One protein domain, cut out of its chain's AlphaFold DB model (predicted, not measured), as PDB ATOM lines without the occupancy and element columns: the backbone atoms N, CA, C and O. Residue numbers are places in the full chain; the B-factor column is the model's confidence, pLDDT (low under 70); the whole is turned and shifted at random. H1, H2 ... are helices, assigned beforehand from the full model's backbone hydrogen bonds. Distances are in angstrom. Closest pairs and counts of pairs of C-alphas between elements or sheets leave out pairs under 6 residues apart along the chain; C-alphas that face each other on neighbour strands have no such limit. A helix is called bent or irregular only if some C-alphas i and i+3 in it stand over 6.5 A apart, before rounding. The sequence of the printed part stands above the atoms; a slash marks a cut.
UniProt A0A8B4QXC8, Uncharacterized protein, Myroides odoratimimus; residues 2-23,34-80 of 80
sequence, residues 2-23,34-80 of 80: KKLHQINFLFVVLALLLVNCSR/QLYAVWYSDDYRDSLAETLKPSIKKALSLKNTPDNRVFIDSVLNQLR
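Overview. This is residues 2 to 23 and 34 to 80 of the 80 residues of an uncharacterized protein of Myroides odoratimimus (UniProt A0A8B4QXC8). One long helix, H1, stands free at one end of the domain, past a cut in the chain, and at the other end sits a small body built on a helical hairpin of H3 and H4, with the short helix H2 near H3. The free stretch, residues 2 to 23, sticks out and makes much of the length. The printed part has 69 residues with four named helices in the order H1, H2, H3, H4 and no named strand, and its class is all helix. The whole is extended, with a radius of gyration of the C-alphas of 21.9 A, and the C-alphas span 69 by 30 by 17 A.

Arrangement. The longest helix, H1, residues 2 to 21, touches no helix. It is apart from H2, residues 36 to 39, from H3, residues 47 to 61, and from H4, residues 66 to 79. H3 and H4 form a helical hairpin: they touch, and their closest C-alphas, those of Ala 59 and Ile 72, are 5.3 A apart. Their lines stand at a shallow tilt of 24 degrees, and they run opposite ways. H2 and H3 are close but not clearly touching, and their closest C-alphas, those of Val 38 and Ala 49, are 7.3 A apart. H2 and H4 are apart. In H1 every O i to N i+4 pair is within hydrogen-bond range, in H3 9 of 11 and in H4 8 of 10 are, and H2 is too short for such a pair.

Along the chain. H1 begins at C-alpha 2 at (-49.157, 14.345, 26.079) and measures 29.0 A from first to last C-alpha, ending at C-alpha 21 at (-54.259, 17.861, -2.222). H3, residues 47 to 61, measures 22.7 A and is irregular: C-alphas 51 and 54 are 7.1 A apart. H4, residues 66 to 79, measures 20.4 A and ends at C-alpha 79 at (-41.855, 34.544, -21.018). H4 is neither bent nor irregular, but only just: C-alphas 67 and 70 are 6.3 A apart. H2, residues 36 to 39, measures 5.2 A.

Size, cuts and confidence. The two C-alphas farthest apart, those of Lys 2 and Asp 67, are 69.3 A apart. Without the stretch that stands free, the body has 47 residues and spans 39 by 18 by 16 A. Residues 24 to 33 are not printed, and C-alphas 23 and 34 are 12.8 A apart across this cut, which lies in the link from H1 to H2. Of the links that are printed whole, H3 to H4 is tight, H2 to H3 is short, and none is long. The mean pLDDT of the printed part is 76.3, and residues 2 to 7, 17 to 23 and 36 to 47 are under 70.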
ATOM      1  N   LYS A   2     -49.870  14.621  27.352       53.06
ATOM      2  CA  LYS A   2     -49.157  14.345  26.079       53.06
ATOM      3  C   LYS A   2     -50.050  13.830  24.930       53.06
ATOM      4  O   LYS A   2     -49.875  14.253  23.794       53.06
ATOM      5  N   LYS A   3     -51.047  12.981  25.227       55.00
ATOM      6  CA  LYS A   3     -51.952  12.398  24.212       55.00
ATOM      7  C   LYS A   3     -52.883  13.428  23.550       55.00
ATOM      8  O   LYS A   3     -53.147  13.320  22.363       55.00
ATOM      9  N   LEU A   4     -53.326  14.450  24.290       55.09
ATOM     10  CA  LEU A   4     -54.201  15.510  23.766       55.09
ATOM     11  C   LEU A   4     -53.466  16.408  22.753       55.09
ATOM     12  O   LEU A   4     -54.025  16.786  21.732       55.09
ATOM     13  N   HIS A   5     -52.180  16.684  22.997       56.47
ATOM     14  CA  HIS A   5     -51.329  17.431  22.067       56.47
ATOM     15  C   HIS A   5     -51.043  16.666  20.770       56.47
ATOM     16  O   HIS A   5     -51.043  17.268  19.700       56.47
ATOM     17  N   GLN A   6     -50.848  15.346  20.845       59.09
ATOM     18  CA  GLN A   6     -50.650  14.513  19.654       59.09
ATOM     19  C   GLN A   6     -51.901  14.448  18.771       59.09
ATOM     20  O   GLN A   6     -51.773  14.493  17.552       59.09
ATOM     21  N   ILE A   7     -53.097  14.400  19.371       64.75
ATOM     22  CA  ILE A   7     -54.367  14.454  18.631       64.75
ATOM     23  C   ILE A   7     -54.488  15.798  17.898       64.75
ATOM     24  O   ILE A   7     -54.750  15.805  16.699       64.75
ATOM     25  N   ASN A   8     -54.190  16.919  18.565       71.44
ATOM     26  CA  ASN A   8     -54.192  18.238  17.918       71.44
ATOM     27  C   ASN A   8     -53.187  18.333  16.764       71.44
ATOM     28  O   ASN A   8     -53.519  18.868  15.712       71.44
ATOM     29  N   PHE A   9     -51.980  17.790  16.929       76.19
ATOM     30  CA  PHE A   9     -50.983  17.787  15.859       76.19
ATOM     31  C   PHE A   9     -51.451  16.969  14.651       76.19
ATOM     32  O   PHE A   9     -51.346  17.428  13.517       76.19
ATOM     33  N   LEU A  10     -52.032  15.789  14.889       80.69
ATOM     34  CA  LEU A  10     -52.557  14.933  13.829       80.69
ATOM     35  C   LEU A  10     -53.678  15.630  13.044       80.69
ATOM     36  O   LEU A  10     -53.689  15.572  11.818       80.69
ATOM     37  N   PHE A  11     -54.578  16.334  13.739       81.06
ATOM     38  CA  PHE A  11     -55.642  17.119  13.109       81.06
ATOM     39  C   PHE A  11     -55.100  18.265  12.252       81.06
ATOM     40  O   PHE A  11     -55.582  18.469  11.140       81.06
ATOM     41  N   VAL A  12     -54.073  18.977  12.725       79.81
ATOM     42  CA  VAL A  12     -53.424  20.048  11.951       79.81
ATOM     43  C   VAL A  12     -52.741  19.486  10.702       79.81
ATOM     44  O   VAL A  12     -52.887  20.049   9.619       79.81
ATOM     45  N   VAL A  13     -52.052  18.348  10.816       80.75
ATOM     46  CA  VAL A  13     -51.405  17.685   9.672       80.75
ATOM     47  C   VAL A  13     -52.438  17.202   8.650       80.75
ATOM     48  O   VAL A  13     -52.257  17.424   7.454       80.75
ATOM     49  N   LEU A  14     -53.544  16.601   9.097       80.88
ATOM     50  CA  LEU A  14     -54.645  16.187   8.220       80.88
ATOM     51  C   LEU A  14     -55.302  17.379   7.518       80.88
ATOM     52  O   LEU A  14     -55.544  17.310   6.315       80.88
ATOM     53  N   ALA A  15     -55.535  18.483   8.232       77.12
ATOM     54  CA  ALA A  15     -56.073  19.704   7.639       77.12
ATOM     55  C   ALA A  15     -55.131  20.266   6.559       77.12
ATOM     56  O   ALA A  15     -55.577  20.573   5.457       77.12
ATOM     57  N   LEU A  16     -53.822  20.326   6.827       70.94
ATOM     58  CA  LEU A  16     -52.828  20.793   5.853       70.94
ATOM     59  C   LEU A  16     -52.733  19.877   4.622       70.94
ATOM     60  O   LEU A  16     -52.627  20.372   3.500       70.94
ATOM     61  N   LEU A  17     -52.811  18.556   4.805       69.56
ATOM     62  CA  LEU A  17     -52.798  17.589   3.701       69.56
ATOM     63  C   LEU A  17     -54.046  17.700   2.816       69.56
ATOM     64  O   LEU A  17     -53.933  17.614   1.593       69.56
ATOM     65  N   LEU A  18     -55.222  17.934   3.407       67.38
ATOM     66  CA  LEU A  18     -56.470  18.103   2.657       67.38
ATOM     67  C   LEU A  18     -56.461  19.379   1.801       67.38
ATOM     68  O   LEU A  18     -56.898  19.331   0.653       67.38
ATOM     69  N   VAL A  19     -55.907  20.486   2.311       65.75
ATOM     70  CA  VAL A  19     -55.824  21.766   1.578       65.75
ATOM     71  C   VAL A  19     -54.785  21.716   0.449       65.75
ATOM     72  O   VAL A  19     -54.981  22.324  -0.604       65.75
ATOM     73  N   ASN A  20     -53.688  20.967   0.621       59.28
ATOM     74  CA  ASN A  20     -52.639  20.873  -0.402       59.28
ATOM     75  C   ASN A  20     -52.967  19.851  -1.511       59.28
ATOM     76  O   ASN A  20     -52.519  20.009  -2.646       59.28
ATOM     77  N   CYS A  21     -53.795  18.837  -1.226       59.34
ATOM     78  CA  CYS A  21     -54.259  17.861  -2.222       59.34
ATOM     79  C   CYS A  21     -55.448  18.340  -3.072       59.34
ATOM     80  O   CYS A  21     -55.736  17.730  -4.102       59.34
ATOM     81  N   SER A  22     -56.137  19.421  -2.691       57.84
ATOM     82  CA  SER A  22     -57.263  19.966  -3.465       57.84
ATOM     83  C   SER A  22     -56.847  20.867  -4.634       57.84
ATOM     84  O   SER A  22     -57.714  21.331  -5.376       57.84
ATOM     85  N   ARG A  23     -55.545  21.130  -4.838       56.62
ATOM     86  CA  ARG A  23     -55.083  21.910  -5.995       56.62
ATOM     87  C   ARG A  23     -55.176  21.041  -7.252       56.62
ATOM     88  O   ARG A  23     -54.286  20.256  -7.567       56.62
ATOM     89  N   GLN A  34     -50.823  28.783 -17.335       72.06
ATOM     90  CA  GLN A  34     -50.479  28.404 -15.963       72.06
ATOM     91  C   GLN A  34     -49.813  29.546 -15.182       72.06
ATOM     92  O   GLN A  34     -49.523  29.377 -13.995       72.06
ATOM     93  N   LEU A  35     -49.574  30.706 -15.806       73.75
ATOM     94  CA  LEU A  35     -49.040  31.871 -15.105       73.75
ATOM     95  C   LEU A  35     -50.014  32.315 -14.008       73.75
ATOM     96  O   LEU A  35     -51.211  32.477 -14.241       73.75
ATOM     97  N   TYR A  36     -49.486  32.562 -12.807       66.12
ATOM     98  CA  TYR A  36     -50.280  32.983 -11.647       66.12
ATOM     99  C   TYR A  36     -51.124  34.232 -11.952       66.12
ATOM    100  O   TYR A  36     -52.304  34.281 -11.619       66.12
ATOM    101  N   ALA A  37     -50.547  35.202 -12.667       64.44
ATOM    102  CA  ALA A  37     -51.241  36.412 -13.102       64.44
ATOM    103  C   ALA A  37     -52.415  36.145 -14.063       64.44
ATOM    104  O   ALA A  37     -53.354  36.929 -14.103       64.44
ATOM    105  N   VAL A  38     -52.385  35.042 -14.818       68.44
ATOM    106  CA  VAL A  38     -53.480  34.628 -15.710       68.44
ATOM    107  C   VAL A  38     -54.585  33.903 -14.931       68.44
ATOM    108  O   VAL A  38     -55.752  34.008 -15.291       68.44
ATOM    109  N   TRP A  39     -54.249  33.193 -13.848       66.62
ATOM    110  CA  TRP A  39     -55.211  32.419 -13.048       66.62
ATOM    111  C   TRP A  39     -56.069  33.248 -12.086       66.62
ATOM    112  O   TRP A  39     -57.215  32.887 -11.838       66.62
ATOM    113  N   TYR A  40     -55.520  34.312 -11.503       61.59
ATOM    114  CA  TYR A  40     -56.151  35.038 -10.387       61.59
ATOM    115  C   TYR A  40     -56.717  36.414 -10.810       61.59
ATOM    116  O   TYR A  40     -56.803  37.338 -10.001       61.59
ATOM    117  N   SER A  41     -57.077  36.570 -12.090       57.22
ATOM    118  CA  SER A  41     -57.228  37.866 -12.766       57.22
ATOM    119  C   SER A  41     -58.632  38.493 -12.745       57.22
ATOM    120  O   SER A  41     -59.112  38.912 -13.800       57.22
ATOM    121  N   ASP A  42     -59.281  38.628 -11.589       56.09
ATOM    122  CA  ASP A  42     -60.438  39.542 -11.528       56.09
ATOM    123  C   ASP A  42     -59.987  41.014 -11.386       56.09
ATOM    124  O   ASP A  42     -60.564  41.878 -12.038       56.09
ATOM    125  N   ASP A  43     -58.867  41.295 -10.696       55.59
ATOM    126  CA  ASP A  43     -58.354  42.673 -10.501       55.59
ATOM    127  C   ASP A  43     -56.885  42.897 -10.925       55.59
ATOM    128  O   ASP A  43     -56.412  44.032 -10.977       55.59
ATOM    129  N   TYR A  44     -56.145  41.835 -11.256       53.69
ATOM    130  CA  TYR A  44     -54.719  41.901 -11.609       53.69
ATOM    131  C   TYR A  44     -54.464  41.240 -12.971       53.69
ATOM    132  O   TYR A  44     -53.774  40.230 -13.085       53.69
ATOM    133  N   ARG A  45     -55.038  41.806 -14.042       55.66
ATOM    134  CA  ARG A  45     -54.507  41.563 -15.394       55.66
ATOM    135  C   ARG A  45     -53.135  42.215 -15.440       55.66
ATOM    136  O   ARG A  45     -53.037  43.423 -15.639       55.66
ATOM    137  N   ASP A  46     -52.092  41.429 -15.208       61.69
ATOM    138  CA  ASP A  46     -50.729  41.890 -15.431       61.69
ATOM    139  C   ASP A  46     -50.645  42.396 -16.878       61.69
ATOM    140  O   ASP A  46     -50.892  41.652 -17.836       61.69
ATOM    141  N   SER A  47     -50.391  43.698 -17.032       67.19
ATOM    142  CA  SER A  47     -50.346  44.356 -18.337       67.19
ATOM    143  C   SER A  47     -49.320  43.680 -19.240       67.19
ATOM    144  O   SER A  47     -49.503  43.633 -20.458       67.19
ATOM    145  N   LEU A  48     -48.292  43.075 -18.642       72.88
ATOM    146  CA  LEU A  48     -47.281  42.303 -19.339       72.88
ATOM    147  C   LEU A  48     -47.852  41.017 -19.955       72.88
ATOM    148  O   LEU A  48     -47.634  40.768 -21.141       72.88
ATOM    149  N   ALA A  49     -48.630  40.236 -19.200       75.38
ATOM    150  CA  ALA A  49     -49.230  38.999 -19.705       75.38
ATOM    151  C   ALA A  49     -50.155  39.286 -20.902       75.38
ATOM    152  O   ALA A  49     -50.023  38.682 -21.968       75.38
ATOM    153  N   GLU A  50     -51.019  40.296 -20.779       78.44
ATOM    154  CA  GLU A  50     -51.898  40.724 -21.872       78.44
ATOM    155  C   GLU A  50     -51.139  41.250 -23.092       78.44
ATOM    156  O   GLU A  50     -51.524  40.966 -24.228       78.44
ATOM    157  N   THR A  51     -50.026  41.952 -22.876       83.31
ATOM    158  CA  THR A  51     -49.166  42.438 -23.964       83.31
ATOM    159  C   THR A  51     -48.534  41.281 -24.744       83.31
ATOM    160  O   THR A  51     -48.391  41.366 -25.965       83.31
ATOM    161  N   LEU A  52     -48.192  40.177 -24.075       85.06
ATOM    162  CA  LEU A  52     -47.545  39.018 -24.700       85.06
ATOM    163  C   LEU A  52     -48.528  38.073 -25.407       85.06
ATOM    164  O   LEU A  52     -48.141  37.358 -26.337       85.06
ATOM    165  N   LYS A  53     -49.811  38.098 -25.033       85.94
ATOM    166  CA  LYS A  53     -50.856  37.202 -25.555       85.94
ATOM    167  C   LYS A  53     -50.920  37.103 -27.093       85.94
ATOM    168  O   LYS A  53     -51.013  35.979 -27.599       85.94
ATOM    169  N   PRO A  54     -50.837  38.195 -27.886       90.25
ATOM    170  CA  PRO A  54     -50.852  38.103 -29.348       90.25
ATOM    171  C   PRO A  54     -49.613  37.395 -29.911       90.25
ATOM    172  O   PRO A  54     -49.730  36.571 -30.823       90.25
ATOM    173  N   SER A  55     -48.437  37.683 -29.349       90.81
ATOM    174  CA  SER A  55     -47.163  37.079 -29.755       90.81
ATOM    175  C   SER A  55     -47.148  35.579 -29.479       90.81
ATOM    176  O   SER A  55     -46.740  34.803 -30.341       90.81
ATOM    177  N   ILE A  56     -47.693  35.161 -28.334       88.94
ATOM    178  CA  ILE A  56     -47.843  33.749 -27.959       88.94
ATOM    179  C   ILE A  56     -48.809  33.040 -28.902       88.94
ATOM    180  O   ILE A  56     -48.471  31.998 -29.460       88.94
ATOM    181  N   LYS A  57     -49.985  33.627 -29.161       90.69
ATOM    182  CA  LYS A  57     -50.962  33.053 -30.097       90.69
ATOM    183  C   LYS A  57     -50.366  32.856 -31.492       90.69
ATOM    184  O   LYS A  57     -50.632  31.843 -32.135       90.69
ATOM    185  N   LYS A  58     -49.555  33.814 -31.951       92.31
ATOM    186  CA  LYS A  58     -48.827  33.703 -33.217       92.31
ATOM    187  C   LYS A  58     -47.752  32.618 -33.150       92.31
ATOM    188  O   LYS A  58     -47.671  31.816 -34.065       92.31
ATOM    189  N   ALA A  59     -46.956  32.555 -32.087       90.88
ATOM    190  CA  ALA A  59     -45.916  31.537 -31.942       90.88
ATOM    191  C   ALA A  59     -46.500  30.113 -31.954       90.88
ATOM    192  O   ALA A  59     -45.967  29.242 -32.637       90.88
ATOM    193  N   LEU A  60     -47.636  29.897 -31.283       89.94
ATOM    194  CA  LEU A  60     -48.335  28.607 -31.235       89.94
ATOM    195  C   LEU A  60     -48.930  28.171 -32.582       89.94
ATOM    196  O   LEU A  60     -49.149  26.980 -32.787       89.94
ATOM    197  N   SER A  61     -49.208  29.105 -33.499       94.25
ATOM    198  CA  SER A  61     -49.724  28.772 -34.834       94.25
ATOM    199  C   SER A  61     -48.622  28.475 -35.855       94.25
ATOM    200  O   SER A  61     -48.912  27.960 -36.940       94.25
ATOM    201  N   LEU A  62     -47.360  28.777 -35.533       93.62
ATOM    202  CA  LEU A  62     -46.227  28.544 -36.419       93.62
ATOM    203  C   LEU A  62     -45.740  27.097 -36.333       93.62
ATOM    204  O   LEU A  62     -45.652  26.488 -35.268       93.62
ATOM    205  N   LYS A  63     -45.343  26.550 -37.485       92.81
ATOM    206  CA  LYS A  63     -44.611  25.281 -37.532       92.81
ATOM    207  C   LYS A  63     -43.169  25.503 -37.086       92.81
ATOM    208  O   LYS A  63     -42.574  26.531 -37.405       92.81
ATOM    209  N   ASN A  64     -42.596  24.493 -36.436       90.38
ATOM    210  CA  ASN A  64     -41.192  24.468 -36.033       90.38
ATOM    211  C   ASN A  64     -40.258  24.314 -37.254       90.38
ATOM    212  O   ASN A  64     -39.764  23.225 -37.544       90.38
ATOM    213  N   THR A  65     -40.040  25.411 -37.977       95.19
ATOM    214  CA  THR A  65     -39.095  25.534 -39.095       95.19
ATOM    215  C   THR A  65     -37.948  26.475 -38.716       95.19
ATOM    216  O   THR A  65     -38.127  27.294 -37.811       95.19
ATOM    217  N   PRO A  66     -36.781  26.402 -39.386       92.62
ATOM    218  CA  PRO A  66     -35.648  27.284 -39.093       92.62
ATOM    219  C   PRO A  66     -36.016  28.776 -39.081       92.62
ATOM    220  O   PRO A  66     -35.661  29.474 -38.137       92.62
ATOM    221  N   ASP A  67     -36.812  29.233 -40.052       89.62
ATOM    222  CA  ASP A  67     -37.213  30.644 -40.161       89.62
ATOM    223  C   ASP A  67     -38.126  31.093 -39.010       89.62
ATOM    224  O   ASP A  67     -38.004  32.201 -38.490       89.62
ATOM    225  N   ASN A  68     -39.030  30.216 -38.563       92.56
ATOM    226  CA  ASN A  68     -39.982  30.533 -37.499       92.56
ATOM    227  C   ASN A  68     -39.363  30.440 -36.098       92.56
ATOM    228  O   ASN A  68     -39.865  31.086 -35.176       92.56
ATOM    229  N   ARG A  69     -38.283  29.659 -35.921       91.94
ATOM    230  CA  ARG A  69     -37.616  29.483 -34.616       91.94
ATOM    231  C   ARG A  69     -37.139  30.797 -34.027       91.94
ATOM    232  O   ARG A  69     -37.335  31.006 -32.843       91.94
ATOM    233  N   VAL A  70     -36.624  31.711 -34.849       94.31
ATOM    234  CA  VAL A  70     -36.172  33.032 -34.382       94.31
ATOM    235  C   VAL A  70     -37.297  33.782 -33.661       94.31
ATOM    236  O   VAL A  70     -37.092  34.345 -32.587       94.31
ATOM    237  N   PHE A  71     -38.507  33.763 -34.226       93.19
ATOM    238  CA  PHE A  71     -39.667  34.393 -33.602       93.19
ATOM    239  C   PHE A  71     -40.131  33.627 -32.358       93.19
ATOM    240  O   PHE A  71     -40.402  34.244 -31.332       93.19
ATOM    241  N   ILE A  72     -40.197  32.295 -32.430       90.38
ATOM    242  CA  ILE A  72     -40.614  31.450 -31.301       90.38
ATOM    243  C   ILE A  72     -39.667  31.635 -30.104       90.38
ATOM    244  O   ILE A  72     -40.138  31.869 -28.994       90.38
ATOM    245  N   ASP A  73     -38.354  31.618 -30.327       92.38
ATOM    246  CA  ASP A  73     -37.335  31.791 -29.285       92.38
ATOM    247  C   ASP A  73     -37.382  33.193 -28.665       92.38
ATOM    248  O   ASP A  73     -37.204  33.345 -27.457       92.38
ATOM    249  N   SER A  74     -37.684  34.219 -29.467       91.50
ATOM    250  CA  SER A  74     -37.909  35.581 -28.968       91.50
ATOM    251  C   SER A  74     -39.096  35.642 -28.002       91.50
ATOM    252  O   SER A  74     -38.973  36.186 -26.904       91.50
ATOM    253  N   VAL A  75     -40.222  35.018 -28.361       89.38
ATOM    254  CA  VAL A  75     -41.403  34.950 -27.484       89.38
ATOM    255  C   VAL A  75     -41.109  34.134 -26.222       89.38
ATOM    256  O   VAL A  75     -41.496  34.544 -25.132       89.38
ATOM    257  N   LEU A  76     -40.379  33.021 -26.335       86.00
ATOM    258  CA  LEU A  76     -39.956  32.227 -25.175       86.00
ATOM    259  C   LEU A  76     -39.041  33.019 -24.232       86.00
ATOM    260  O   LEU A  76     -39.163  32.878 -23.020       86.00
ATOM    261  N   ASN A  77     -38.154  33.865 -24.760       87.12
ATOM    262  CA  ASN A  77     -37.319  34.741 -23.938       87.12
ATOM    263  C   ASN A  77     -38.115  35.834 -23.219       87.12
ATOM    264  O   ASN A  77     -37.712  36.227 -22.136       87.12
ATOM    265  N   GLN A  78     -39.224  36.311 -23.787       83.50
ATOM    266  CA  GLN A  78     -40.110  37.272 -23.115       83.50
ATOM    267  C   GLN A  78     -40.949  36.640 -21.994       83.50
ATOM    268  O   GLN A  78     -41.457  37.355 -21.136       83.50
ATOM    269  N   LEU A  79     -41.127  35.316 -22.028       77.31
ATOM    270  CA  LEU A  79     -41.855  34.544 -21.018       77.31
ATOM    271  C   LEU A  79     -40.980  34.073 -19.846       77.31
ATOM    272  O   LEU A  79     -41.527  33.606 -18.849       77.31
ATOM    273  N   ARG A  80     -39.653  34.132 -19.998       74.94
ATOM    274  CA  ARG A  80     -38.675  33.827 -18.944       74.94
ATOM    275  C   ARG A  80     -38.491  35.019 -18.021       74.94
ATOM    276  O   ARG A  80     -38.339  34.760 -16.808       74.94
TER     277      ARG A  80